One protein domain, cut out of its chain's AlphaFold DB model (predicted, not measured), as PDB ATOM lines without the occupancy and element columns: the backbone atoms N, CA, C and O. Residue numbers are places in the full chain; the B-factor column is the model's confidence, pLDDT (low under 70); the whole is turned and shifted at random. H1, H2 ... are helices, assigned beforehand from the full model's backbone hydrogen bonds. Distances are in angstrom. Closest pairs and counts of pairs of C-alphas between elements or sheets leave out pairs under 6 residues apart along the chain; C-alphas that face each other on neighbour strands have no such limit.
ATOM      1  N   SER A  63     -26.180  22.059  13.244       86.06
ATOM      2  CA  SER A  63     -25.012  21.667  12.448       86.06
ATOM      3  C   SER A  63     -23.732  21.503  13.274       86.06
ATOM      4  O   SER A  63     -23.010  20.545  13.026       86.06
ATOM      5  N   THR A  64     -23.461  22.370  14.260       91.19
ATOM      6  CA  THR A  64     -22.316  22.234  15.182       91.19
ATOM      7  C   THR A  64     -22.428  20.927  15.967       91.19
ATOM      8  O   THR A  64     -21.492  20.135  15.996       91.19
ATOM      9  N   ILE A  65     -23.606  20.683  16.552       92.69
ATOM     10  CA  ILE A  65     -23.893  19.512  17.390       92.69
ATOM     11  C   ILE A  65     -23.724  18.220  16.576       92.69
ATOM     12  O   ILE A  65     -22.967  17.332  16.956       92.69
ATOM     13  N   VAL A  66     -24.371  18.132  15.407       90.12
ATOM     14  CA  VAL A  66     -24.279  16.959  14.518       90.12
ATOM     15  C   VAL A  66     -22.848  16.739  14.010       90.12
ATOM     16  O   VAL A  66     -22.384  15.600  13.964       90.12
ATOM     17  N   LEU A  67     -22.106  17.807  13.692       93.75
ATOM     18  CA  LEU A  67     -20.699  17.699  13.295       93.75
ATOM     19  C   LEU A  67     -19.831  17.104  14.415       93.75
ATOM     20  O   LEU A  67     -18.961  16.285  14.119       93.75
ATOM     21  N   ARG A  68     -20.080  17.448  15.687       96.00
ATOM     22  CA  ARG A  68     -19.386  16.833  16.834       96.00
ATOM     23  C   ARG A  68     -19.742  15.356  17.014       96.00
ATOM     24  O   ARG A  68     -18.816  14.559  17.158       96.00
ATOM     25  N   ILE A  69     -21.021  14.962  16.890       94.12
ATOM     26  CA  ILE A  69     -21.416  13.533  16.900       94.12
ATOM     27  C   ILE A  69     -20.641  12.761  15.827       94.12
ATOM     28  O   ILE A  69     -20.017  11.744  16.132       94.12
ATOM     29  N   HIS A  70     -20.639  13.244  14.581       93.00
ATOM     30  CA  HIS A  70     -19.922  12.579  13.492       93.00
ATOM     31  C   HIS A  70     -18.408  12.558  13.706       93.00
ATOM     32  O   HIS A  70     -17.781  11.544  13.422       93.00
ATOM     33  N   THR A  71     -17.817  13.640  14.219       95.31
ATOM     34  CA  THR A  71     -16.367  13.715  14.456       95.31
ATOM     35  C   THR A  71     -15.940  12.683  15.496       95.31
ATOM     36  O   THR A  71     -15.044  11.895  15.207       95.31
ATOM     37  N   ALA A  72     -16.636  12.607  16.638       94.19
ATOM     38  CA  ALA A  72     -16.375  11.598  17.666       94.19
ATOM     39  C   ALA A  72     -16.649  10.166  17.169       94.19
ATOM     40  O   ALA A  72     -15.832   9.269  17.350       94.19
ATOM     41  N   THR A  73     -17.755   9.953  16.446       91.88
ATOM     42  CA  THR A  73     -18.083   8.635  15.871       91.88
ATOM     43  C   THR A  73     -17.006   8.161  14.887       91.88
ATOM     44  O   THR A  73     -16.640   6.989  14.893       91.88
ATOM     45  N   ASN A  74     -16.473   9.065  14.059       93.75
ATOM     46  CA  ASN A  74     -15.457   8.749  13.052       93.75
ATOM     47  C   ASN A  74     -14.053   8.564  13.649       93.75
ATOM     48  O   ASN A  74     -13.272   7.789  13.102       93.75
ATOM     49  N   SER A  75     -13.720   9.247  14.750       94.06
ATOM     50  CA  SER A  75     -12.461   9.032  15.480       94.06
ATOM     51  C   SER A  75     -12.492   7.802  16.397       94.06
ATOM     52  O   SER A  75     -11.456   7.432  16.945       94.06
ATOM     53  N   GLY A  76     -13.657   7.165  16.571       94.56
ATOM     54  CA  GLY A  76     -13.867   6.105  17.562       94.56
ATOM     55  C   GLY A  76     -13.936   6.624  19.003       94.56
ATOM     56  O   GLY A  76     -13.883   5.834  19.946       94.56
ATOM     57  N   ASP A  77     -14.049   7.939  19.181       93.44
ATOM     58  CA  ASP A  77     -14.171   8.583  20.478       93.44
ATOM     59  C   ASP A  77     -15.570   8.350  21.065       93.44
ATOM     60  O   ASP A  77     -16.607   8.551  20.427       93.44
ATOM     61  N   THR A  78     -15.592   7.911  22.320       93.38
ATOM     62  CA  THR A  78     -16.813   7.571  23.046       93.38
ATOM     63  C   THR A  78     -17.241   8.653  24.033       93.38
ATOM     64  O   THR A  78     -18.198   8.414  24.767       93.38
ATOM     65  N   GLN A  79     -16.620   9.841  24.051       95.25
ATOM     66  CA  GLN A  79     -16.917  10.898  25.031       95.25
ATOM     67  C   GLN A  79     -18.417  11.237  25.157       95.25
ATOM     68  O   GLN A  79     -18.936  11.355  26.263       95.25
ATOM     69  N   TYR A  80     -19.169  11.279  24.051       95.06
ATOM     70  CA  TYR A  80     -20.615  11.562  24.085       95.06
ATOM     71  C   TYR A  80     -21.502  10.334  24.370       95.06
ATOM     72  O   TYR A  80     -22.726  10.464  24.443       95.06
ATOM     73  N   VAL A  81     -20.922   9.142  24.546       91.38
ATOM     74  CA  VAL A  81     -21.622   7.874  24.833       91.38
ATOM     75  C   VAL A  81     -21.296   7.369  26.244       91.38
ATOM     76  O   VAL A  81     -22.212   6.990  26.980       91.38
ATOM     77  N   ASN A  82     -20.026   7.423  26.641       90.19
ATOM     78  CA  ASN A  82     -19.518   7.003  27.941       90.19
ATOM     79  C   ASN A  82     -20.073   7.903  29.070       90.19
ATOM     80  O   ASN A  82     -19.901   9.120  29.010       90.19
ATOM     81  N   PRO A  83     -20.740   7.361  30.110       82.50
ATOM     82  CA  PRO A  83     -21.129   8.149  31.285       82.50
ATOM     83  C   PRO A  83     -19.930   8.725  32.056       82.50
ATOM     84  O   PRO A  83     -20.060   9.802  32.634       82.50
ATOM     85  N   PHE A  84     -18.770   8.067  31.989       87.81
ATOM     86  CA  PHE A  84     -17.532   8.423  32.692       87.81
ATOM     87  C   PHE A  84     -16.498   9.123  31.787       87.81
ATOM     88  O   PHE A  84     -15.295   8.950  31.966       87.81
ATOM     89  N   ALA A  85     -16.943   9.848  30.757       89.06
ATOM     90  CA  ALA A  85     -16.047  10.697  29.972       89.06
ATOM     91  C   ALA A  85     -15.510  11.859  30.829       89.06
ATOM     92  O   ALA A  85     -16.258  12.401  31.639       89.06
ATOM     93  N   ASP A  86     -14.251  12.260  30.619       90.62
ATOM     94  CA  ASP A  86     -13.693  13.494  31.191       90.62
ATOM     95  C   ASP A  86     -14.402  14.712  30.574       90.62
ATOM     96  O   ASP A  86     -14.426  14.871  29.351       90.62
ATOM     97  N   ARG A  87     -14.994  15.551  31.432       91.31
ATOM     98  CA  ARG A  87     -15.800  16.723  31.050       91.31
ATOM     99  C   ARG A  87     -15.137  18.052  31.395       91.31
ATOM    100  O   ARG A  87     -15.698  19.102  31.090       91.31
ATOM    101  N   SER A  88     -13.917  18.026  31.940       90.44
ATOM    102  CA  SER A  88     -13.150  19.215  32.354       90.44
ATOM    103  C   SER A  88     -12.925  20.245  31.236       90.44
ATOM    104  O   SER A  88     -12.598  21.399  31.504       90.44
ATOM    105  N   LYS A  89     -13.092  19.834  29.971       92.31
ATOM    106  CA  LYS A  89     -12.905  20.654  28.762       92.31
ATOM    107  C   LYS A  89     -14.174  20.815  27.919       92.31
ATOM    108  O   LYS A  89     -14.079  21.328  26.809       92.31
ATOM    109  N   TRP A  90     -15.326  20.343  28.395       93.56
ATOM    110  CA  TRP A  90     -16.568  20.381  27.620       93.56
ATOM    111  C   TRP A  90     -17.148  21.790  27.553       93.56
ATOM    112  O   TRP A  90     -17.356  22.443  28.575       93.56
ATOM    113  N   ASP A  91     -17.483  22.230  26.342       90.50
ATOM    114  CA  ASP A  91     -18.243  23.456  26.117       90.50
ATOM    115  C   ASP A  91     -19.753  23.180  25.948       90.50
ATOM    116  O   ASP A  91     -20.237  22.046  25.972       90.50
ATOM    117  N   LYS A  92     -20.535  24.248  25.751       85.88
ATOM    118  CA  LYS A  92     -21.996  24.177  25.579       85.88
ATOM    119  C   LYS A  92     -22.440  23.258  24.434       85.88
ATOM    120  O   LYS A  92     -23.495  22.629  24.548       85.88
ATOM    121  N   ALA A  93     -21.677  23.159  23.347       90.56
ATOM    122  CA  ALA A  93     -21.978  22.231  22.266       90.56
ATOM    123  C   ALA A  93     -21.681  20.778  22.663       90.56
ATOM    124  O   ALA A  93     -22.450  19.912  22.254       90.56
ATOM    125  N   ASP A  94     -20.669  20.485  23.483       93.69
ATOM    126  CA  ASP A  94     -20.392  19.117  23.960       93.69
ATOM    127  C   ASP A  94     -21.535  18.555  24.812       93.69
ATOM    128  O   ASP A  94     -22.042  17.466  24.534       93.69
ATOM    129  N   TYR A  95     -22.039  19.330  25.775       88.44
ATOM    130  CA  TYR A  95     -23.191  18.924  26.589       88.44
ATOM    131  C   TYR A  95     -24.471  18.738  25.754       88.44
ATOM    132  O   TYR A  95     -25.209  17.765  25.940       88.44
ATOM    133  N   LEU A  96     -24.728  19.615  24.775       86.12
ATOM    134  CA  LEU A  96     -25.851  19.454  23.840       86.12
ATOM    135  C   LEU A  96     -25.678  18.223  22.930       86.12
ATOM    136  O   LEU A  96     -26.657  17.536  22.623       86.12
ATOM    137  N   THR A  97     -24.439  17.905  22.552       92.69
ATOM    138  CA  THR A  97     -24.056  16.714  21.777       92.69
ATOM    139  C   THR A  97     -24.284  15.436  22.585       92.69
ATOM    140  O   THR A  97     -24.927  14.502  22.094       92.69
ATOM    141  N   ARG A  98     -23.878  15.419  23.860       92.88
ATOM    142  CA  ARG A  98     -24.162  14.341  24.819       92.88
ATOM    143  C   ARG A  98     -25.664  14.129  25.012       92.88
ATOM    144  O   ARG A  98     -26.132  12.994  24.912       92.88
ATOM    145  N   CYS A  99     -26.424  15.204  25.224       86.38
ATOM    146  CA  CYS A  99     -27.878  15.156  25.397       86.38
ATOM    147  C   CYS A  99     -28.588  14.562  24.166       86.38
ATOM    148  O   CYS A  99     -29.366  13.612  24.288       86.38
ATOM    149  N   LEU A 100     -28.267  15.046  22.958       88.19
ATOM    150  CA  LEU A 100     -28.840  14.511  21.719       88.19
ATOM    151  C   LEU A 100     -28.472  13.033  21.509       88.19
ATOM    152  O   LEU A 100     -29.338  12.238  21.137       88.19
ATOM    153  N   THR A 101     -27.226  12.651  21.800       91.38
ATOM    154  CA  THR A 101     -26.753  11.259  21.713       91.38
ATOM    155  C   THR A 101     -27.526  10.344  22.670       91.38
ATOM    156  O   THR A 101     -28.011   9.288  22.256       91.38
ATOM    157  N   GLY A 102     -27.739  10.776  23.919       86.56
ATOM    158  CA  GLY A 102     -28.558  10.066  24.907       86.56
ATOM    159  C   GLY A 102     -30.012   9.884  24.456       86.56
ATOM    160  O   GLY A 102     -30.529   8.766  24.463       86.56
ATOM    161  N   LEU A 103     -30.653  10.950  23.959       84.56
ATOM    162  CA  LEU A 103     -32.022  10.896  23.428       84.56
ATOM    163  C   LEU A 103     -32.153   9.941  22.230       84.56
ATOM    164  O   LEU A 103     -33.144   9.210  22.127       84.56
ATOM    165  N   VAL A 104     -31.169   9.920  21.324       88.56
ATOM    166  CA  VAL A 104     -31.127   8.999  20.174       88.56
ATOM    167  C   VAL A 104     -30.956   7.547  20.629       88.56
ATOM    168  O   VAL A 104     -31.644   6.665  20.097       88.56
ATOM    169  N   ALA A 105     -30.083   7.293  21.610       87.94
ATOM    170  CA  ALA A 105     -29.864   5.969  22.186       87.94
ATOM    171  C   ALA A 105     -31.138   5.445  22.866       87.94
ATOM    172  O   ALA A 105     -31.650   4.397  22.466       87.94
ATOM    173  N   ALA A 106     -31.727   6.225  23.780       84.00
ATOM    174  CA  ALA A 106     -32.973   5.887  24.468       84.00
ATOM    175  C   ALA A 106     -34.117   5.590  23.480       84.00
ATOM    176  O   ALA A 106     -34.771   4.551  23.575       84.00
ATOM    177  N   ASN A 107     -34.304   6.431  22.453       89.25
ATOM    178  CA  ASN A 107     -35.333   6.224  21.425       89.25
ATOM    179  C   ASN A 107     -35.046   5.061  20.457       89.25
ATOM    180  O   ASN A 107     -35.933   4.698  19.681       89.25
ATOM    181  N   THR A 108     -33.835   4.499  20.453       88.69
ATOM    182  CA  THR A 108     -33.460   3.341  19.624       88.69
ATOM    183  C   THR A 108     -33.517   2.031  20.410       88.69
ATOM    184  O   THR A 108     -33.930   1.016  19.851       88.69
ATOM    185  N   GLN A 109     -33.092   2.044  21.675       88.31
ATOM    186  CA  GLN A 109     -32.914   0.850  22.507       88.31
ATOM    187  C   GLN A 109     -34.175   0.475  23.301       88.31
ATOM    188  O   GLN A 109     -34.474  -0.712  23.428       88.31
ATOM    189  N   ASN A 110     -34.932   1.457  23.805       81.31
ATOM    190  CA  ASN A 110     -36.173   1.208  24.542       81.31
ATOM    191  C   ASN A 110     -37.249   0.628  23.603       81.31
ATOM    192  O   ASN A 110     -37.423   1.138  22.500       81.31
ATOM    193  N   ILE A 111     -37.998  -0.387  24.051       78.19
ATOM    194  CA  ILE A 111     -39.107  -1.014  23.309       78.19
ATOM    195  C   ILE A 111     -40.214  -0.025  22.901       78.19
ATOM    196  O   ILE A 111     -40.822  -0.183  21.842       78.19
ATOM    197  N   GLU A 112     -40.434   1.028  23.694       84.19
ATOM    198  CA  GLU A 112     -41.369   2.124  23.392       84.19
ATOM    199  C   GLU A 112     -40.727   3.268  22.581       84.19
ATOM    200  O   GLU A 112     -41.397   4.228  22.184       84.19
ATOM    201  N   GLY A 113     -39.420   3.181  22.318       82.81
ATOM    202  CA  GLY A 113     -38.632   4.204  21.644       82.81
ATOM    203  C   GLY A 113     -39.092   4.466  20.208       82.81
ATOM    204  O   GLY A 113     -39.443   3.554  19.454       82.81
ATOM    205  N   LEU A 114     -39.043   5.735  19.781       84.88
ATOM    206  CA  LEU A 114     -39.538   6.165  18.466       84.88
ATOM    207  C   LEU A 114     -38.929   5.378  17.288       84.88
ATOM    208  O   LEU A 114     -39.591   5.209  16.253       84.88
ATOM    209  N   PHE A 115     -37.698   4.889  17.447       90.06
ATOM    210  CA  PHE A 115     -36.908   4.169  16.450       90.06
ATOM    211  C   PHE A 115     -36.675   2.687  16.785       90.06
ATOM    212  O   PHE A 115     -35.917   2.034  16.067       90.06
ATOM    213  N   TYR A 116     -37.325   2.138  17.817       92.75
ATOM    214  CA  TYR A 116     -37.173   0.730  18.190       92.75
ATOM    215  C   TYR A 116     -37.475  -0.202  17.010       92.75
ATOM    216  O   TYR A 116     -38.514  -0.072  16.357       92.75
ATOM    217  N   ARG A 117     -36.536  -1.112  16.710       88.81
ATOM    218  CA  ARG A 117     -36.551  -2.036  15.553       88.81
ATOM    219  C   ARG A 117     -36.752  -1.380  14.172       88.81
ATOM    220  O   ARG A 117     -37.022  -2.082  13.202       88.81
ATOM    221  N   LYS A 118     -36.596  -0.058  14.037       90.56
ATOM    222  CA  LYS A 118     -36.708   0.645  12.748       90.56
ATOM    223  C   LYS A 118     -35.321   0.955  12.204       90.56
ATOM    224  O   LYS A 118     -34.554   1.685  12.833       90.56
ATOM    225  N   ASN A 119     -35.032   0.465  11.000       92.38
ATOM    226  CA  ASN A 119     -33.801   0.783  10.282       92.38
ATOM    227  C   ASN A 119     -33.858   2.219   9.717       92.38
ATOM    228  O   ASN A 119     -34.180   2.447   8.553       92.38
ATOM    229  N   VAL A 120     -33.638   3.201  10.593       92.19
ATOM    230  CA  VAL A 120     -33.582   4.632  10.267       92.19
ATOM    231  C   VAL A 120     -32.122   5.088  10.375       92.19
ATOM    232  O   VAL A 120     -31.541   4.895  11.444       92.19
ATOM    233  N   PRO A 121     -31.535   5.722   9.340       92.75
ATOM    234  CA  PRO A 121     -30.183   6.280   9.416       92.75
ATOM    235  C   PRO A 121     -30.021   7.270  10.576       92.75
ATOM    236  O   PRO A 121     -30.963   8.006  10.889       92.75
ATOM    237  N   LEU A 122     -28.837   7.305  11.193       85.25
ATOM    238  CA  LEU A 122     -28.555   8.089  12.404       85.25
ATOM    239  C   LEU A 122     -28.896   9.582  12.233       85.25
ATOM    240  O   LEU A 122     -29.744  10.098  12.960       85.25
ATOM    241  N   GLU A 123     -28.392  10.208  11.168       86.12
ATOM    242  CA  GLU A 123     -28.701  11.591  10.761       86.12
ATOM    243  C   GLU A 123     -30.214  11.880  10.711       86.12
ATOM    244  O   GLU A 123     -30.703  12.960  11.057       86.12
ATOM    245  N   ARG A 124     -31.006  10.894  10.263       89.31
ATOM    246  CA  ARG A 124     -32.463  11.014  10.158       89.31
ATOM    247  C   ARG A 124     -33.134  10.880  11.525       89.31
ATOM    248  O   ARG A 124     -34.158  11.530  11.726       89.31
ATOM    249  N   LYS A 125     -32.576  10.102  12.461       89.88
ATOM    250  CA  LYS A 125     -33.043  10.047  13.860       89.88
ATOM    251  C   LYS A 125     -32.826  11.392  14.553       89.88
ATOM    252  O   LYS A 125     -33.786  11.974  15.059       89.88
ATOM    253  N   GLU A 126     -31.606  11.917  14.486       86.12
ATOM    254  CA  GLU A 126     -31.206  13.207  15.064       86.12
ATOM    255  C   GLU A 126     -32.065  14.353  14.529       86.12
ATOM    256  O   GLU A 126     -32.672  15.102  15.295       86.12
ATOM    257  N   LYS A 127     -32.220  14.443  13.202       84.50
ATOM    258  CA  LYS A 127     -33.044  15.467  12.538       84.50
ATOM    259  C   LYS A 127     -34.535  15.354  12.873       84.50
ATOM    260  O   LYS A 127     -35.246  16.355  12.785       84.50
ATOM    261  N   ILE A 128     -35.034  14.168  13.239       85.00
ATOM    262  CA  ILE A 128     -36.416  13.972  13.712       85.00
ATOM    263  C   ILE A 128     -36.564  14.398  15.178       85.00
ATOM    264  O   ILE A 128     -37.555  15.059  15.489       85.00
ATOM    265  N   ILE A 129     -35.611  14.053  16.051       82.56
ATOM    266  CA  ILE A 129     -35.602  14.484  17.460       82.56
ATOM    267  C   ILE A 129     -35.474  16.008  17.528       82.56
ATOM    268  O   ILE A 129     -36.388  16.672  18.005       82.56
ATOM    269  N   SER A 130     -34.427  16.576  16.928       75.69
ATOM    270  CA  SER A 130     -34.162  18.020  16.909       75.69
ATOM    271  C   SER A 130     -35.356  18.840  16.407       75.69
ATOM    272  O   SER A 130     -35.790  19.773  17.083       75.69
ATOM    273  N   LYS A 131     -35.993  18.446  15.292       78.06
ATOM    274  CA  LYS A 131     -37.201  19.128  14.781       78.06
ATOM    275  C   LYS A 131     -38.420  19.033  15.702       78.06
ATOM    276  O   LYS A 131     -39.324  19.856  15.567       78.06
ATOM    277  N   ARG A 132     -38.493  18.027  16.577       73.56
ATOM    278  CA  ARG A 132     -39.558  17.899  17.584       73.56
ATOM    279  C   ARG A 132     -39.252  18.709  18.841       73.56
ATOM    280  O   ARG A 132     -40.187  19.273  19.392       73.56
TER     281      ARG A 132
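This is residues 63 to 132 of the 460 residues of an uncharacterized protein of Aspergillus terreus (UniProt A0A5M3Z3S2). What shape does the printed part make? One long helix, H2, is the spine, and two shorter helices, H1 and then H3, are set across the same side of it, roughly side by side with each other but only loosely together. Two long loops, residues 76 to 91 and 110 to 121, join the three helices. How is it made up? The printed part has 70 residues with three named helices, in the order H1, H2, H3, and no named strand; its class is all helix, and it is compact, with a radius of gyration of the C-alphas of 12.2 A and spans of 35 by 24 by 21 A.

What does the first helix meet? H1, residues 63 to 75, touches H2, residues 92 to 109, with residues 64 to 69 alone, and H2 touches H1 with residues 93 to 101 alone. Their closest C-alphas, those of Ile 65 and Thr 97, are 5.2 A apart, and their lines stand about perpendicular, only just, at 71 degrees. Where does the last helix stand? H3, residues 122 to 132, touches H2, and H2 touches H3 with residues 100 to 104 alone; the closest C-alphas, those of Val 104 and Glu 126, are 6.6 A apart, and the lines are about perpendicular at 75 degrees. How do H1 and H3 stand to each other? They are close but not clearly touching, their closest C-alphas being those of Val 66 and Glu 126 at 7.9 A, and they run opposite ways at a shallow tilt of 27 degrees. What do the backbones show? In H1, H2 and H3 every O i to N i+4 pair is within hydrogen-bond range.

Where does H1 run? It goes from C-alpha 63 at (-25.012, 21.667, 12.448) to C-alpha 75, 18.1 A away. Where is the longest helix? H2 has 18 residues, from C-alpha 92 at (-21.996, 24.177, 25.579) to C-alpha 109, 25.9 A. Where does H3 end? It measures 15.6 A from C-alpha 122 to C-alpha 132, which stands at (-39.558, 17.899, 17.584).

How large is it? The two C-alphas farthest apart, those of Ser 88 and Lys 118, are 35.8 A from each other. Which links are long? Both are: 16 residues lie between H1 and H2, and 12 between H2 and H3. Is anything cut or uncertain? The printed part has no cut, its mean pLDDT is 89.0, and no printed residue is under 70; H3 has a mean pLDDT of 83.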